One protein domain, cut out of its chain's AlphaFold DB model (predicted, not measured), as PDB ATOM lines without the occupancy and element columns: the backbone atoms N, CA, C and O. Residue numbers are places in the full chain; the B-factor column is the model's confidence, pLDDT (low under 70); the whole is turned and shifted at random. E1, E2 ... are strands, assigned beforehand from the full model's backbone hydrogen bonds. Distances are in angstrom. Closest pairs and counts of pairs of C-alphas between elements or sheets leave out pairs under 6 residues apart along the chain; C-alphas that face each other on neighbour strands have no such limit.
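What this domain is: This is residues 3 to 63 of the 327 residues of the protein "Polynucleotide 5'-hydroxyl-kinase" of Metallosphaera cuprina (strain Ar-4) (UniProt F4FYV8). Two small sheets of three strands each, E3 E2 E5 and E4 E1 E6, stand face to face as a small sandwich, their strands running roughly along the longest axis. The chain passes back and forth between the two sheets, and residues 23 to 32 loop across the side where E3 and E4 lie. The printed part has 61 residues with six named strands, E1 to E6 in order along the chain, and no named helix; its class is all strand, and both sheets are antiparallel. It is compact, with a radius of gyration of the C-alphas of 10.2 A, and spans 28 by 22 by 18 A.

Where its parts are: E2, the longest strand, holds residues 15 to 22 and measures 20.2 A from C-alpha 15 at (122.243, 143.521, 141.291). E3 is residues 33 to 36, 9.9 A, and E5 residues 50 to 54, 12.6 A. E1 is residues 8 to 12, 13.0 A, and E4 residues 41 to 45, 13.6 A. E6, residues 57 to 62, measures 15.4 A and ends at C-alpha 62, (123.653, 163.529, 139.447).

How they stand to each other: E2 is the inner strand between E3 and E5, and this sheet is only just strongly twisted, with C-alphas up to 4.0 A off its best plane. E2 and E3 form a hairpin, at 155 degrees, with N 34 and O 17 2.8 A apart. E2 and E5 have N 18 and O 53 at 2.8 A. In the other sheet E1 is inner: N 11 and O 42 of E4 are 2.8 A apart, and N 10 and O 60 of E6 2.8 A. E1 and E2 meet only through their link. E2 and E6 are only just apart, closest 8.0 A.

The domain as a whole: The C-alphas of Glu 39 and Arg 48, the two farthest apart, are 28.0 A apart. The printed part has no cut. No link is long. Mean pLDDT of the printed part is 94.5, and no printed residue is under 70.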
ATOM      1  N   VAL A   3     116.833 156.725 132.424       95.69
ATOM      2  CA  VAL A   3     118.073 157.504 132.511       95.69
ATOM      3  C   VAL A   3     117.899 158.696 131.579       95.69
ATOM      4  O   VAL A   3     117.816 158.525 130.365       95.69
ATOM      5  N   GLU A   4     117.779 159.899 132.139       95.12
ATOM      6  CA  GLU A   4     117.621 161.108 131.326       95.12
ATOM      7  C   GLU A   4     118.916 161.430 130.555       95.12
ATOM      8  O   GLU A   4     120.006 161.224 131.100       95.12
ATOM      9  N   PRO A   5     118.820 161.975 129.326       94.94
ATOM     10  CA  PRO A   5     119.987 162.370 128.543       94.94
ATOM     11  C   PRO A   5     120.938 163.279 129.332       94.94
ATOM     12  O   PRO A   5     120.522 164.269 129.940       94.94
ATOM     13  N   GLY A   6     122.224 162.936 129.333       92.25
ATOM     14  CA  GLY A   6     123.285 163.696 129.987       92.25
ATOM     15  C   GLY A   6     123.279 163.636 131.518       92.25
ATOM     16  O   GLY A   6     124.079 164.329 132.144       92.25
ATOM     17  N   ARG A   7     122.403 162.850 132.156       92.38
ATOM     18  CA  ARG A   7     122.367 162.702 133.622       92.38
ATOM     19  C   ARG A   7     122.899 161.344 134.048       92.38
ATOM     20  O   ARG A   7     122.843 160.373 133.297       92.38
ATOM     21  N   TYR A   8     123.362 161.278 135.294       94.12
ATOM     22  CA  TYR A   8     123.708 160.008 135.918       94.12
ATOM     23  C   TYR A   8     122.601 159.563 136.848       94.12
ATOM     24  O   TYR A   8     122.114 160.353 137.662       94.12
ATOM     25  N   VAL A   9     122.308 158.270 136.804       95.44
ATOM     26  CA  VAL A   9     121.592 157.589 137.877       95.44
ATOM     27  C   VAL A   9     122.620 156.855 138.723       95.44
ATOM     28  O   VAL A   9     123.432 156.090 138.206       95.44
ATOM     29  N   VAL A  10     122.607 157.095 140.027       94.75
ATOM     30  CA  VAL A  10     123.483 156.429 140.988       94.75
ATOM     31  C   VAL A  10     122.713 155.297 141.650       94.75
ATOM     32  O   VAL A  10     121.658 155.509 142.252       94.75
ATOM     33  N   LEU A  11     123.271 154.098 141.552       94.88
ATOM     34  CA  LEU A  11     122.701 152.847 142.026       94.88
ATOM     35  C   LEU A  11     123.680 152.148 142.977       94.88
ATOM     36  O   LEU A  11     124.867 152.479 143.038       94.88
ATOM     37  N   ARG A  12     123.186 151.167 143.729       93.88
ATOM     38  CA  ARG A  12     123.980 150.304 144.604       93.88
ATOM     39  C   ARG A  12     123.640 148.838 144.348       93.88
ATOM     40  O   ARG A  12     122.465 148.479 144.320       93.88
ATOM     41  N   GLY A  13     124.683 148.027 144.163       93.44
ATOM     42  CA  GLY A  13     124.579 146.572 144.047       93.44
ATOM     43  C   GLY A  13     124.674 145.840 145.395       93.44
ATOM     44  O   GLY A  13     124.752 146.497 146.439       93.44
ATOM     45  N   PRO A  14     124.728 144.496 145.380       94.75
ATOM     46  CA  PRO A  14     124.741 143.637 144.197       94.75
ATOM     47  C   PRO A  14     123.398 143.641 143.466       94.75
ATOM     48  O   PRO A  14     122.361 143.838 144.091       94.75
ATOM     49  N   CYS A  15     123.432 143.476 142.145       95.44
ATOM     50  CA  CYS A  15     122.243 143.521 141.291       95.44
ATOM     51  C   CYS A  15     122.553 143.155 139.835       95.44
ATOM     52  O   CYS A  15     123.711 143.107 139.415       95.44
ATOM     53  N   ASN A  16     121.502 142.969 139.046       95.94
ATOM     54  CA  ASN A  16     121.512 142.916 137.596       95.94
ATOM     55  C   ASN A  16     120.853 144.172 137.004       95.94
ATOM     56  O   ASN A  16     119.930 144.773 137.561       95.94
ATOM     57  N   LEU A  17     121.331 144.578 135.833       96.31
ATOM     58  CA  LEU A  17     120.780 145.707 135.094       96.31
ATOM     59  C   LEU A  17     120.741 145.375 133.608       96.31
ATOM     60  O   LEU A  17     121.755 144.989 133.033       96.31
ATOM     61  N   ASN A  18     119.586 145.579 132.984       97.69
ATOM     62  CA  ASN A  18     119.373 145.443 131.550       97.69
ATOM     63  C   ASN A  18     118.996 146.794 130.948       97.69
ATOM     64  O   ASN A  18     118.093 147.463 131.443       97.69
ATOM     65  N   VAL A  19     119.651 147.179 129.857       97.31
ATOM     66  CA  VAL A  19     119.243 148.319 129.029       97.31
ATOM     67  C   VAL A  19     118.201 147.814 128.035       97.31
ATOM     68  O   VAL A  19     118.508 147.009 127.154       97.31
ATOM     69  N   THR A  20     116.951 148.238 128.209       97.62
ATOM     70  CA  THR A  20     115.811 147.789 127.394       97.62
ATOM     71  C   THR A  20     115.583 148.689 126.184       97.62
ATOM     72  O   THR A  20     115.138 148.200 125.146       97.62
ATOM     73  N   GLN A  21     115.927 149.979 126.288       96.69
ATOM     74  CA  GLN A  21     115.881 150.945 125.188       96.69
ATOM     75  C   GLN A  21     117.033 151.954 125.279       96.69
ATOM     76  O   GLN A  21     117.441 152.343 126.373       96.69
ATOM     77  N   GLY A  22     117.504 152.435 124.124       95.69
ATOM     78  CA  GLY A  22     118.608 153.393 124.037       95.69
ATOM     79  C   GLY A  22     119.972 152.770 124.344       95.69
ATOM     80  O   GLY A  22     120.155 151.558 124.253       95.69
ATOM     81  N   GLU A  23     120.936 153.618 124.696       93.88
ATOM     82  CA  GLU A  23     122.299 153.216 125.042       93.88
ATOM     83  C   GLU A  23     122.684 153.832 126.385       93.88
ATOM     84  O   GLU A  23     122.471 155.024 126.616       93.88
ATOM     85  N   ALA A  24     123.247 153.024 127.277       95.12
ATOM     86  CA  ALA A  24     123.729 153.477 128.568       95.12
ATOM     87  C   ALA A  24     125.013 152.746 128.945       95.12
ATOM     88  O   ALA A  24     125.190 151.566 128.629       95.12
ATOM     89  N   GLN A  25     125.881 153.455 129.653       95.75
ATOM     90  CA  GLN A  25     127.215 152.996 130.001       95.75
ATOM     91  C   GLN A  25     127.502 153.115 131.491       95.75
ATOM     92  O   GLN A  25     126.984 153.993 132.189       95.75
ATOM     93  N   ILE A  26     128.379 152.235 131.959       96.00
ATOM     94  CA  ILE A  26     128.947 152.242 133.304       96.00
ATOM     95  C   ILE A  26     130.466 152.255 133.139       96.00
ATOM     96  O   ILE A  26     131.006 151.365 132.493       96.00
ATOM     97  N   LEU A  27     131.166 153.237 133.725       95.25
ATOM     98  CA  LEU A  27     132.627 153.372 133.584       95.25
ATOM     99  C   LEU A  27     133.104 153.384 132.116       95.25
ATOM    100  O   LEU A  27     134.112 152.761 131.802       95.25
ATOM    101  N   GLY A  28     132.379 154.041 131.208       95.00
ATOM    102  CA  GLY A  28     132.739 154.072 129.782       95.00
ATOM    103  C   GLY A  28     132.447 152.774 129.013       95.00
ATOM    104  O   GLY A  28     132.708 152.701 127.821       95.00
ATOM    105  N   ILE A  29     131.913 151.745 129.680       96.00
ATOM    106  CA  ILE A  29     131.592 150.453 129.072       96.00
ATOM    107  C   ILE A  29     130.101 150.431 128.748       96.00
ATOM    108  O   ILE A  29     129.284 150.506 129.668       96.00
ATOM    109  N   ALA A  30     129.756 150.293 127.467       95.12
ATOM    110  CA  ALA A  30     128.384 150.144 126.989       95.12
ATOM    111  C   ALA A  30     128.053 148.663 126.725       95.12
ATOM    112  O   ALA A  30     128.644 148.010 125.867       95.12
ATOM    113  N   LYS A  31     127.093 148.117 127.475       94.88
ATOM    114  CA  LYS A  31     126.592 146.739 127.368       94.88
ATOM    115  C   LYS A  31     125.074 146.713 127.501       94.88
ATOM    116  O   LYS A  31     124.472 147.575 128.137       94.88
ATOM    117  N   LYS A  32     124.454 145.670 126.942       95.75
ATOM    118  CA  LYS A  32     123.013 145.417 127.099       95.75
ATOM    119  C   LYS A  32     122.658 144.939 128.510       95.75
ATOM    120  O   LYS A  32     121.606 145.301 129.025       95.75
ATOM    121  N   THR A  33     123.540 144.155 129.125       96.31
ATOM    122  CA  THR A  33     123.342 143.562 130.452       96.31
ATOM    123  C   THR A  33     124.591 143.763 131.299       96.31
ATOM    124  O   THR A  33     125.708 143.547 130.827       96.31
ATOM    125  N   TYR A  34     124.390 144.133 132.560       95.81
ATOM    126  CA  TYR A  34     125.432 144.283 133.566       95.81
ATOM    127  C   TYR A  34     125.102 143.419 134.778       95.81
ATOM    128  O   TYR A  34     123.984 143.459 135.291       95.81
ATOM    129  N   VAL A  35     126.102 142.680 135.256       94.31
ATOM    130  CA  VAL A  35     126.040 141.913 136.501       94.31
ATOM    131  C   VAL A  35     126.957 142.594 137.508       94.31
ATOM    132  O   VAL A  35     128.168 142.686 137.294       94.31
ATOM    133  N   ILE A  36     126.385 143.104 138.593       93.94
ATOM    134  CA  ILE A  36     127.103 143.809 139.652       93.94
ATOM    135  C   ILE A  36     127.193 142.879 140.858       93.94
ATOM    136  O   ILE A  36     126.243 142.755 141.623       93.94
ATOM    137  N   ALA A  37     128.336 142.217 141.032       89.75
ATOM    138  CA  ALA A  37     128.530 141.259 142.124       89.75
ATOM    139  C   ALA A  37     128.848 141.926 143.476       89.75
ATOM    140  O   ALA A  37     128.612 141.348 144.534       89.75
ATOM    141  N   SER A  38     129.375 143.152 143.457       85.31
ATOM    142  CA  SER A  38     129.834 143.852 144.657       85.31
ATOM    143  C   SER A  38     128.761 144.747 145.286       85.31
ATOM    144  O   SER A  38     128.053 145.460 144.569       85.31
ATOM    145  N   GLU A  39     128.750 144.837 146.619       87.50
ATOM    146  CA  GLU A  39     128.015 145.853 147.393       87.50
ATOM    147  C   GLU A  39     128.635 147.255 147.255       87.50
ATOM    148  O   GLU A  39     129.110 147.866 148.214       87.50
ATOM    149  N   THR A  40     128.658 147.781 146.033       86.94
ATOM    150  CA  THR A  40     129.257 149.079 145.716       86.94
ATOM    151  C   THR A  40     128.245 150.027 145.105       86.94
ATOM    152  O   THR A  40     127.248 149.615 144.510       86.94
ATOM    153  N   THR A  41     128.524 151.317 145.246       90.81
ATOM    154  CA  THR A  41     127.794 152.371 144.551       90.81
ATOM    155  C   THR A  41     128.453 152.661 143.217       90.81
ATOM    156  O   THR A  41     129.676 152.761 143.129       90.81
ATOM    157  N   PHE A  42     127.631 152.835 142.193       92.38
ATOM    158  CA  PHE A  42     128.073 153.154 140.850       92.38
ATOM    159  C   PHE A  42     127.076 154.060 140.142       92.38
ATOM    160  O   PHE A  42     125.920 154.164 140.544       92.38
ATOM    161  N   SER A  43     127.531 154.714 139.083       93.81
ATOM    162  CA  SER A  43     126.683 155.517 138.213       93.81
ATOM    163  C   SER A  43     126.506 154.864 136.849       93.81
ATOM    164  O   SER A  43     127.455 154.299 136.303       93.81
ATOM    165  N   ILE A  44     125.299 154.987 136.308       95.56
ATOM    166  CA  ILE A  44     124.978 154.729 134.907       95.56
ATOM    167  C   ILE A  44     124.701 156.063 134.213       95.56
ATOM    168  O   ILE A  44     124.041 156.934 134.783       95.56
ATOM    169  N   PHE A  45     125.224 156.221 133.003       96.44
ATOM    170  CA  PHE A  45     125.097 157.428 132.190       96.44
ATOM    171  C   PHE A  45     124.534 157.092 130.812       96.44
ATOM    172  O   PHE A  45     124.850 156.046 130.249       96.44
ATOM    173  N   SER A  46     123.750 158.004 130.242       95.50
ATOM    174  CA  SER A  46     123.350 157.943 128.838       95.50
ATOM    175  C   SER A  46     123.425 159.322 128.195       95.50
ATOM    176  O   SER A  46     122.823 160.272 128.694       95.50
ATOM    177  N   ALA A  47     124.106 159.433 127.052       93.81
ATOM    178  CA  ALA A  47     124.190 160.688 126.305       93.81
ATOM    179  C   ALA A  47     122.845 161.077 125.663       93.81
ATOM    180  O   ALA A  47     122.513 162.258 125.589       93.81
ATOM    181  N   ARG A  48     122.063 160.088 125.210       94.88
ATOM    182  CA  ARG A  48     120.806 160.286 124.456       94.88
ATOM    183  C   ARG A  48     119.551 159.852 125.215       94.88
ATOM    184  O   ARG A  48     118.449 159.980 124.690       94.88
ATOM    185  N   GLY A  49     119.718 159.386 126.447       95.62
ATOM    186  CA  GLY A  49     118.665 158.795 127.258       95.62
ATOM    187  C   GLY A  49     118.529 157.290 127.025       95.62
ATOM    188  O   GLY A  49     118.818 156.776 125.943       95.62
ATOM    189  N   ALA A  50     118.097 156.585 128.067       97.19
ATOM    190  CA  ALA A  50     117.896 155.141 128.033       97.19
ATOM    191  C   ALA A  50     116.783 154.700 128.989       97.19
ATOM    192  O   ALA A  50     116.481 155.376 129.978       97.19
ATOM    193  N   GLU A  51     116.216 153.528 128.725       97.44
ATOM    194  CA  GLU A  51     115.372 152.805 129.671       97.44
ATOM    195  C   GLU A  51     116.114 151.575 130.179       97.44
ATOM    196  O   GLU A  51     116.734 150.838 129.408       97.44
ATOM    197  N   ILE A  52     116.059 151.373 131.493       97.00
ATOM    198  CA  ILE A  52     116.704 150.251 132.165       97.00
ATOM    199  C   ILE A  52     115.712 149.466 133.019       97.00
ATOM    200  O   ILE A  52     114.833 150.039 133.670       97.00
ATOM    201  N   GLU A  53     115.894 148.159 133.077       97.31
ATOM    202  CA  GLU A  53     115.261 147.254 134.030       97.31
ATOM    203  C   GLU A  53     116.334 146.761 135.000       97.31
ATOM    204  O   GLU A  53     117.402 146.323 134.575       97.31
ATOM    205  N   SER A  54     116.104 146.894 136.306       95.38
ATOM    206  CA  SER A  54     117.126 146.581 137.299       95.38
ATOM    207  C   SER A  54     116.532 146.317 138.677       95.38
ATOM    208  O   SER A  54     115.568 146.974 139.070       95.38
ATOM    209  N   ASP A  55     117.160 145.404 139.414       95.69
ATOM    210  CA  ASP A  55     116.947 145.141 140.842       95.69
ATOM    211  C   ASP A  55     117.972 145.880 141.735       95.69
ATOM    212  O   ASP A  55     118.027 145.660 142.944       95.69
ATOM    213  N   CYS A  56     118.775 146.795 141.172       95.19
ATOM    214  CA  CYS A  56     119.695 147.626 141.945       95.19
ATOM    215  C   CYS A  56     118.955 148.597 142.871       95.19
ATOM    216  O   CYS A  56     117.938 149.197 142.516       95.19
ATOM    217  N   SER A  57     119.548 148.861 144.035       95.19
ATOM    218  CA  SER A  57     119.045 149.885 144.951       95.19
ATOM    219  C   SER A  57     119.326 151.283 144.397       95.19
ATOM    220  O   SER A  57     120.483 151.647 144.184       95.19
ATOM    221  N   TYR A  58     118.286 152.089 144.188       95.00
ATOM    222  CA  TYR A  58     118.441 153.494 143.804       95.00
ATOM    223  C   TYR A  58     119.062 154.317 144.940       95.00
ATOM    224  O   TYR A  58     118.667 154.177 146.096       95.00
ATOM    225  N   VAL A  59     120.014 155.195 144.609       93.38
ATOM    226  CA  VAL A  59     120.665 156.090 145.577       93.38
ATOM    227  C   VAL A  59     120.295 157.543 145.307       93.38
ATOM    228  O   VAL A  59     119.739 158.211 146.176       93.38
ATOM    229  N   THR A  60     120.634 158.064 144.126       93.62
ATOM    230  CA  THR A  60     120.386 159.467 143.756       93.62
ATOM    231  C   THR A  60     120.571 159.681 142.252       93.62
ATOM    232  O   THR A  60     121.020 158.782 141.548       93.62
ATOM    233  N   ASN A  61     120.292 160.887 141.762       93.00
ATOM    234  CA  ASN A  61     120.669 161.337 140.426       93.00
ATOM    235  C   ASN A  61     121.729 162.436 140.523       93.00
ATOM    236  O   ASN A  61     121.655 163.299 141.399       93.00
ATOM    237  N   LEU A  62     122.679 162.446 139.589       91.62
ATOM    238  CA  LEU A  62     123.653 163.529 139.447       91.62
ATOM    239  C   LEU A  62     123.427 164.286 138.130       91.62
ATOM    240  O   LEU A  62     122.948 163.705 137.149       91.62
ATOM    241  N   PRO A  63     123.735 165.596 138.089       91.00
ATOM    242  CA  PRO A  63     123.771 166.340 136.833       91.00
ATOM    243  C   PRO A  63     124.902 165.828 135.929       91.00
ATOM    244  O   PRO A  63     125.737 165.035 136.363       91.00
TER     245      PRO A  63